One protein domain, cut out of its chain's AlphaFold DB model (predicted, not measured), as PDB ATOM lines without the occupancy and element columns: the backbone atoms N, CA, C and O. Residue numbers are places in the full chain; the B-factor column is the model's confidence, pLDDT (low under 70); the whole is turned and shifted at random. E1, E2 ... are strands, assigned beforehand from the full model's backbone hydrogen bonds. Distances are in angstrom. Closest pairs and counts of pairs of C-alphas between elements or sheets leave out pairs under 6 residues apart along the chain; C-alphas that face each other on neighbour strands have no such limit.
ATOM      1  N   ALA A   4     410.956 427.885 304.728       68.88
ATOM      2  CA  ALA A   4     410.409 427.514 303.431       68.88
ATOM      3  C   ALA A   4     409.960 426.051 303.472       68.88
ATOM      4  O   ALA A   4     410.698 425.200 303.965       68.88
ATOM      5  N   GLN A   5     408.775 425.752 302.938       72.69
ATOM      6  CA  GLN A   5     408.427 424.364 302.637       72.69
ATOM      7  C   GLN A   5     409.355 423.863 301.532       72.69
ATOM      8  O   GLN A   5     409.519 424.531 300.510       72.69
ATOM      9  N   CYS A   6     409.970 422.704 301.743       71.06
ATOM     10  CA  CYS A   6     410.868 422.080 300.784       71.06
ATOM     11  C   CYS A   6     410.383 420.672 300.429       71.06
ATOM     12  O   CYS A   6     409.806 419.964 301.257       71.06
ATOM     13  N   ILE A   7     410.629 420.278 299.179       74.19
ATOM     14  CA  ILE A   7     410.448 418.909 298.699       74.19
ATOM     15  C   ILE A   7     411.833 418.392 298.323       74.19
ATOM     16  O   ILE A   7     412.492 418.955 297.452       74.19
ATOM     17  N   VAL A   8     412.285 417.337 298.994       72.12
ATOM     18  CA  VAL A   8     413.576 416.695 298.743       72.12
ATOM     19  C   VAL A   8     413.331 415.344 298.094       72.12
ATOM     20  O   VAL A   8     412.660 414.489 298.665       72.12
ATOM     21  N   HIS A   9     413.902 415.127 296.915       74.00
ATOM     22  CA  HIS A   9     413.887 413.827 296.257       74.00
ATOM     23  C   HIS A   9     415.067 412.996 296.764       74.00
ATOM     24  O   HIS A   9     416.222 413.312 296.480       74.00
ATOM     25  N   LYS A  10     414.788 411.945 297.541       74.31
ATOM     26  CA  LYS A  10     415.803 411.018 298.052       74.31
ATOM     27  C   LYS A  10     415.679 409.681 297.331       74.31
ATOM     28  O   LYS A  10     414.583 409.155 297.204       74.31
ATOM     29  N   VAL A  11     416.809 409.119 296.915       77.31
ATOM     30  CA  VAL A  11     416.871 407.740 296.418       77.31
ATOM     31  C   VAL A  11     416.921 406.789 297.618       77.31
ATOM     32  O   VAL A  11     417.736 406.982 298.529       77.31
ATOM     33  N   ASP A  12     416.026 405.806 297.665       79.69
ATOM     34  CA  ASP A  12     416.031 404.768 298.696       79.69
ATOM     35  C   ASP A  12     417.034 403.636 298.394       79.69
ATOM     36  O   ASP A  12     417.789 403.681 297.421       79.69
ATOM     37  N   GLY A  13     417.089 402.624 299.266       77.62
ATOM     38  CA  GLY A  13     418.000 401.486 299.104       77.62
ATOM     39  C   GLY A  13     417.705 400.602 297.885       77.62
ATOM     40  O   GLY A  13     418.554 399.797 297.514       77.62
ATOM     41  N   GLU A  14     416.538 400.761 297.259       85.69
ATOM     42  CA  GLU A  14     416.089 400.012 296.081       85.69
ATOM     43  C   GLU A  14     416.241 400.832 294.788       85.69
ATOM     44  O   GLU A  14     415.940 400.346 293.698       85.69
ATOM     45  N   GLY A  15     416.753 402.065 294.886       81.44
ATOM     46  CA  GLY A  15     416.948 402.952 293.743       81.44
ATOM     47  C   GLY A  15     415.705 403.762 293.361       81.44
ATOM     48  O   GLY A  15     415.716 404.428 292.325       81.44
ATOM     49  N   VAL A  16     414.644 403.738 294.171       85.25
ATOM     50  CA  VAL A  16     413.407 404.484 293.916       85.25
ATOM     51  C   VAL A  16     413.538 405.908 294.456       85.25
ATOM     52  O   VAL A  16     413.994 406.135 295.577       85.25
ATOM     53  N   VAL A  17     413.135 406.895 293.651       81.81
ATOM     54  CA  VAL A  17     413.100 408.305 294.061       81.81
ATOM     55  C   VAL A  17     411.831 408.565 294.874       81.81
ATOM     56  O   VAL A  17     410.727 408.540 294.335       81.81
ATOM     57  N   VAL A  18     411.990 408.859 296.164       78.00
ATOM     58  CA  VAL A  18     410.894 409.157 297.092       78.00
ATOM     59  C   VAL A  18     410.920 410.645 297.469       78.00
ATOM     60  O   VAL A  18     411.955 411.136 297.937       78.00
ATOM     61  N   PRO A  19     409.811 411.390 297.286       77.12
ATOM     62  CA  PRO A  19     409.721 412.777 297.724       77.12
ATOM     63  C   PRO A  19     409.505 412.859 299.240       77.12
ATOM     64  O   PRO A  19     408.617 412.218 299.803       77.12
ATOM     65  N   LEU A  20     410.297 413.696 299.903       71.62
ATOM     66  CA  LEU A  20     410.179 414.033 301.316       71.62
ATOM     67  C   LEU A  20     409.775 415.499 301.441       71.62
ATOM     68  O   LEU A  20     410.466 416.374 300.924       71.62
ATOM     69  N   VAL A  21     408.670 415.768 302.133       77.25
ATOM     70  CA  VAL A  21     408.212 417.133 302.416       77.25
ATOM     71  C   VAL A  21     408.726 417.548 303.789       77.25
ATOM     72  O   VAL A  21     408.554 416.814 304.762       77.25
ATOM     73  N   GLY A  22     409.348 418.720 303.873       75.06
ATOM     74  CA  GLY A  22     409.901 419.247 305.115       75.06
ATOM     75  C   GLY A  22     409.909 420.767 305.166       75.06
ATOM     76  O   GLY A  22     409.361 421.453 304.301       75.06
ATOM     77  N   GLU A  23     410.549 421.290 306.207       72.62
ATOM     78  CA  GLU A  23     410.766 422.720 306.390       72.62
ATOM     79  C   GLU A  23     412.266 423.010 306.384       72.62
ATOM     80  O   GLU A  23     413.043 422.389 307.113       72.62
ATOM     81  N   LEU A  24     412.675 423.964 305.550       73.19
ATOM     82  CA  LEU A  24     414.037 424.467 305.481       73.19
ATOM     83  C   LEU A  24     414.116 425.816 306.195       73.19
ATOM     84  O   LEU A  24     413.431 426.776 305.826       73.19
ATOM     85  N   LEU A  25     414.999 425.906 307.190       74.62
ATOM     86  CA  LEU A  25     415.359 427.183 307.794       74.62
ATOM     87  C   LEU A  25     416.192 427.994 306.803       74.62
ATOM     88  O   LEU A  25     417.301 427.600 306.446       74.62
ATOM     89  N   LEU A  26     415.673 429.150 306.392       72.31
ATOM     90  CA  LEU A  26     416.378 430.016 305.459       72.31
ATOM     91  C   LEU A  26     417.519 430.771 306.168       72.31
ATOM     92  O   LEU A  26     417.287 431.408 307.206       72.31
ATOM     93  N   PRO A  27     418.743 430.761 305.603       73.81
ATOM     94  CA  PRO A  27     419.828 431.638 306.035       73.81
ATOM     95  C   PRO A  27     419.409 433.114 306.052       73.81
ATOM     96  O   PRO A  27     418.578 433.549 305.256       73.81
ATOM     97  N   LYS A  28     420.025 433.919 306.930       78.69
ATOM     98  CA  LYS A  28     419.662 435.340 307.121       78.69
ATOM     99  C   LYS A  28     419.671 436.156 305.824       78.69
ATOM    100  O   LYS A  28     418.825 437.027 305.666       78.69
ATOM    101  N   GLN A  29     420.581 435.850 304.900       77.81
ATOM    102  CA  GLN A  29     420.688 436.522 303.600       77.81
ATOM    103  C   GLN A  29     419.473 436.314 302.677       77.81
ATOM    104  O   GLN A  29     419.314 437.049 301.710       77.81
ATOM    105  N   TYR A  30     418.597 435.351 302.985       75.88
ATOM    106  CA  TYR A  30     417.386 435.041 302.220       75.88
ATOM    107  C   TYR A  30     416.093 435.422 302.966       75.88
ATOM    108  O   TYR A  30     415.014 434.908 302.674       75.88
ATOM    109  N   MET A  31     416.163 436.323 303.949       75.75
ATOM    110  CA  MET A  31     414.960 436.796 304.649       75.75
ATOM    111  C   MET A  31     414.078 437.674 303.746       75.75
ATOM    112  O   MET A  31     412.852 437.583 303.836       75.75
ATOM    113  N   ASP A  32     414.689 438.432 302.831       79.31
ATOM    114  CA  ASP A  32     414.019 439.428 301.981       79.31
ATOM    115  C   ASP A  32     413.631 438.902 300.591       79.31
ATOM    116  O   ASP A  32     413.212 439.669 299.721       79.31
ATOM    117  N   ILE A  33     413.750 437.588 300.345       79.69
ATOM    118  CA  ILE A  33     413.392 437.035 299.034       79.69
ATOM    119  C   ILE A  33     411.888 437.150 298.804       79.69
ATOM    120  O   ILE A  33     411.069 436.994 299.727       79.69
ATOM    121  N   LYS A  34     411.523 437.403 297.546       81.06
ATOM    122  CA  LYS A  34     410.127 437.408 297.118       81.06
ATOM    123  C   LYS A  34     409.502 436.036 297.411       81.06
ATOM    124  O   LYS A  34     410.162 435.019 297.242       81.06
ATOM    125  N   PRO A  35     408.251 435.954 297.881       79.00
ATOM    126  CA  PRO A  35     407.564 434.668 297.944       79.00
ATOM    127  C   PRO A  35     407.500 434.044 296.541       79.00
ATOM    128  O   PRO A  35     407.346 434.778 295.570       79.00
ATOM    129  N   GLY A  36     407.596 432.719 296.429       79.38
ATOM    130  CA  GLY A  36     407.558 432.014 295.145       79.38
ATOM    131  C   GLY A  36     408.049 430.572 295.260       79.38
ATOM    132  O   GLY A  36     408.425 430.128 296.347       79.38
ATOM    133  N   LEU A  37     408.035 429.855 294.138       76.75
ATOM    134  CA  LEU A  37     408.682 428.553 294.004       76.75
ATOM    135  C   LEU A  37     410.122 428.765 293.534       76.75
ATOM    136  O   LEU A  37     410.345 429.430 292.520       76.75
ATOM    137  N   TYR A  38     411.072 428.188 294.260       77.50
ATOM    138  CA  TYR A  38     412.495 428.314 293.980       77.50
ATOM    139  C   TYR A  38     413.129 426.943 293.792       77.50
ATOM    140  O   TYR A  38     412.923 426.060 294.626       77.50
ATOM    141  N   ASP A  39     413.954 426.818 292.758       77.94
ATOM    142  CA  ASP A  39     414.926 425.735 292.654       77.94
ATOM    143  C   ASP A  39     416.186 426.164 293.404       77.94
ATOM    144  O   ASP A  39     416.697 427.273 293.210       77.94
ATOM    145  N   VAL A  40     416.658 425.298 294.299       74.38
ATOM    146  CA  VAL A  40     417.815 425.557 295.159       74.38
ATOM    147  C   VAL A  40     418.855 424.479 294.914       74.38
ATOM    148  O   VAL A  40     418.626 423.308 295.218       74.38
ATOM    149  N   GLU A  41     420.017 424.887 294.421       75.31
ATOM    150  CA  GLU A  41     421.204 424.043 294.381       75.31
ATOM    151  C   GLU A  41     422.020 424.282 295.648       75.31
ATOM    152  O   GLU A  41     422.331 425.423 296.012       75.31
ATOM    153  N   PHE A  42     422.364 423.199 296.338       71.38
ATOM    154  CA  PHE A  42     423.182 423.248 297.538       71.38
ATOM    155  C   PHE A  42     424.369 422.299 297.425       71.38
ATOM    156  O   PHE A  42     424.244 421.159 296.975       71.38
ATOM    157  N   GLU A  43     425.522 422.771 297.878       68.50
ATOM    158  CA  GLU A  43     426.706 421.941 298.040       68.50
ATOM    159  C   GLU A  43     426.668 421.294 299.417       68.50
ATOM    160  O   GLU A  43     426.489 421.974 300.431       68.50
ATOM    161  N   VAL A  44     426.822 419.970 299.449       64.44
ATOM    162  CA  VAL A  44     426.884 419.197 300.688       64.44
ATOM    163  C   VAL A  44     428.336 418.852 300.974       64.44
ATOM    164  O   VAL A  44     428.972 418.132 300.206       64.44
ATOM    165  N   ALA A  45     428.843 419.322 302.109       66.75
ATOM    166  CA  ALA A  45     430.168 418.980 302.600       66.75
ATOM    167  C   ALA A  45     430.065 418.294 303.966       66.75
ATOM    168  O   ALA A  45     429.221 418.626 304.799       66.75
ATOM    169  N   ILE A  46     430.943 417.322 304.210       67.38
ATOM    170  CA  ILE A  46     431.121 416.756 305.547       67.38
ATOM    171  C   ILE A  46     432.167 417.612 306.251       67.38
ATOM    172  O   ILE A  46     433.331 417.629 305.851       67.38
ATOM    173  N   SER A  47     431.761 418.322 307.299       66.81
ATOM    174  CA  SER A  47     432.692 419.132 308.074       66.81
ATOM    175  C   SER A  47     433.596 418.272 308.949       66.81
ATOM    176  O   SER A  47     433.339 417.089 309.194       66.81
ATOM    177  N   GLN A  48     434.670 418.869 309.469       67.19
ATOM    178  CA  GLN A  48     435.655 418.168 310.307       67.19
ATOM    179  C   GLN A  48     435.037 417.536 311.570       67.19
ATOM    180  O   GLN A  48     435.599 416.607 312.144       67.19
ATOM    181  N   GLN A  49     433.847 417.986 311.975       78.38
ATOM    182  CA  GLN A  49     433.082 417.450 313.103       78.38
ATOM    183  C   GLN A  49     432.152 416.289 312.704       78.38
ATOM    184  O   GLN A  49     431.274 415.912 313.479       78.38
ATOM    185  N   LYS A  50     432.314 415.733 311.493       67.00
ATOM    186  CA  LYS A  50     431.429 414.723 310.885       67.00
ATOM    187  C   LYS A  50     429.970 415.177 310.780       67.00
ATOM    188  O   LYS A  50     429.061 414.347 310.760       67.00
ATOM    189  N   ARG A  51     429.731 416.489 310.728       51.81
ATOM    190  CA  ARG A  51     428.403 417.046 310.474       51.81
ATOM    191  C   ARG A  51     428.232 417.255 308.982       51.81
ATOM    192  O   ARG A  51     429.154 417.687 308.298       51.81
ATOM    193  N   VAL A  52     427.042 416.928 308.496       56.19
ATOM    194  CA  VAL A  52     426.628 417.285 307.143       56.19
ATOM    195  C   VAL A  52     426.284 418.768 307.169       56.19
ATOM    196  O   VAL A  52     425.353 419.180 307.860       56.19
ATOM    197  N   GLU A  53     427.068 419.562 306.455       59.66
ATOM    198  CA  GLU A  53     426.834 420.983 306.249       59.66
ATOM    199  C   GLU A  53     426.370 421.184 304.807       59.66
ATOM    200  O   GLU A  53     426.836 420.506 303.891       59.66
ATOM    201  N   SER A  54     425.405 422.082 304.614       64.62
ATOM    202  CA  SER A  54     424.918 422.442 303.285       64.62
ATOM    203  C   SER A  54     424.987 423.950 303.110       64.62
ATOM    204  O   SER A  54     424.558 424.706 303.985       64.62
ATOM    205  N   ALA A  55     425.561 424.380 301.991       66.44
ATOM    206  CA  ALA A  55     425.611 425.777 301.591       66.44
ATOM    207  C   ALA A  55     424.782 425.955 300.320       66.44
ATOM    208  O   ALA A  55     424.913 425.180 299.377       66.44
ATOM    209  N   VAL A  56     423.920 426.973 300.294       70.19
ATOM    210  CA  VAL A  56     423.168 427.332 299.084       70.19
ATOM    211  C   VAL A  56     424.151 427.910 298.069       70.19
ATOM    212  O   VAL A  56     424.726 428.967 298.330       70.19
ATOM    213  N   ALA A  57     424.327 427.230 296.939       71.50
ATOM    214  CA  ALA A  57     425.191 427.664 295.848       71.50
ATOM    215  C   ALA A  57     424.431 428.592 294.893       71.50
ATOM    216  O   ALA A  57     424.880 429.702 294.610       71.50
ATOM    217  N   VAL A  58     423.245 428.164 294.448       75.75
ATOM    218  CA  VAL A  58     422.398 428.911 293.511       75.75
ATOM    219  C   VAL A  58     420.936 428.778 293.921       75.75
ATOM    220  O   VAL A  58     420.491 427.721 294.363       75.75
ATOM    221  N   MET A  59     420.179 429.864 293.776       75.19
ATOM    222  CA  MET A  59     418.736 429.865 293.988       75.19
ATOM    223  C   MET A  59     418.038 430.621 292.857       75.19
ATOM    224  O   MET A  59     418.301 431.806 292.644       75.19
ATOM    225  N   THR A  60     417.126 429.942 292.165       81.25
ATOM    226  CA  THR A  60     416.466 430.447 290.956       81.25
ATOM    227  C   THR A  60     414.958 430.470 291.160       81.25
ATOM    228  O   THR A  60     414.369 429.472 291.565       81.25
ATOM    229  N   LEU A  61     414.315 431.612 290.897       80.81
ATOM    230  CA  LEU A  61     412.856 431.727 290.949       80.81
ATOM    231  C   LEU A  61     412.250 431.032 289.724       80.81
ATOM    232  O   LEU A  61     412.502 431.442 288.594       80.81
ATOM    233  N   VAL A  62     411.433 430.010 289.963       83.44
ATOM    234  CA  VAL A  62     410.806 429.188 288.918       83.44
ATOM    235  C   VAL A  62     409.372 429.634 288.656       83.44
ATOM    236  O   VAL A  62     408.904 429.614 287.520       83.44
ATOM    237  N   ALA A  63     408.665 430.071 289.702       78.06
ATOM    238  CA  ALA A  63     407.312 430.591 289.576       78.06
ATOM    239  C   ALA A  63     407.002 431.620 290.665       78.06
ATOM    240  O   ALA A  63     407.241 431.387 291.853       78.06
ATOM    241  N   GLU A  64     406.411 432.743 290.264       78.94
ATOM    242  CA  GLU A  64     405.817 433.683 291.209       78.94
ATOM    243  C   GLU A  64     404.548 433.079 291.840       78.94
ATOM    244  O   GLU A  64     403.875 432.247 291.220       78.94
TER     245      GLU A  64
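What this domain is: This is residues 4 to 64 of the 78 residues of an uncharacterized protein of Collimonas arenae (UniProt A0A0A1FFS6). Picture two long two-stranded hairpins, E1 with E2 and E3 with E4, spread as a loose V: their turns, residues 12 to 16 and 47 to 51, point away from each other, and the long loop of residues 26 to 36 joins the hairpins at their other ends. The hairpins make two separate antiparallel sheets, E1 - E2 and E3 - E4, with few close approaches between them. The printed part has 61 residues with four named strands, in the order E1, E2, E3, E4, and no named helix; the class is all strand. The whole is loose, with a radius of gyration of the C-alphas of 13.6 A and spans of 37 by 31 by 17 A.

How they stand to each other: Begin with E1, residues 4 to 11, and E2, residues 17 to 25: they form a hairpin, antiparallel at 149 degrees, where N 6 and O 22 are within hydrogen-bond range at 2.9 A. E2 bends by 55 degrees at residue 21. Further along, E3, residues 37 to 46, and E4, residues 52 to 63, form the second hairpin, antiparallel at 164 degrees, with N 43 and O 55 2.9 A apart. E4 bends by 61 degrees at residue 58. E1 and E3 are near each other, with 7 pairs of C-alphas within 10 A. E4 is apart from E1 and from E2, and E2 is apart from E3.

Where its parts are: Find C-alpha 4 at (410.409, 427.514, 303.431), where E1 begins its 22.0 A. E2 covers 23.5 A and E3 27.9 A. E4, the longest strand by residues, runs 29.3 A to C-alpha 63 at (407.312, 430.591, 289.576).

The domain as a whole: Look at Glu 14 and Asp 32 for the two C-alphas farthest apart, 39.9 A. The printed part has no cut. The link from E2 to E3 is long, with 11 residues; the other two are tight. The mean pLDDT of the printed part is 74.1, and residue 4, residues 43 to 48 and residues 50 to 55 are under 70.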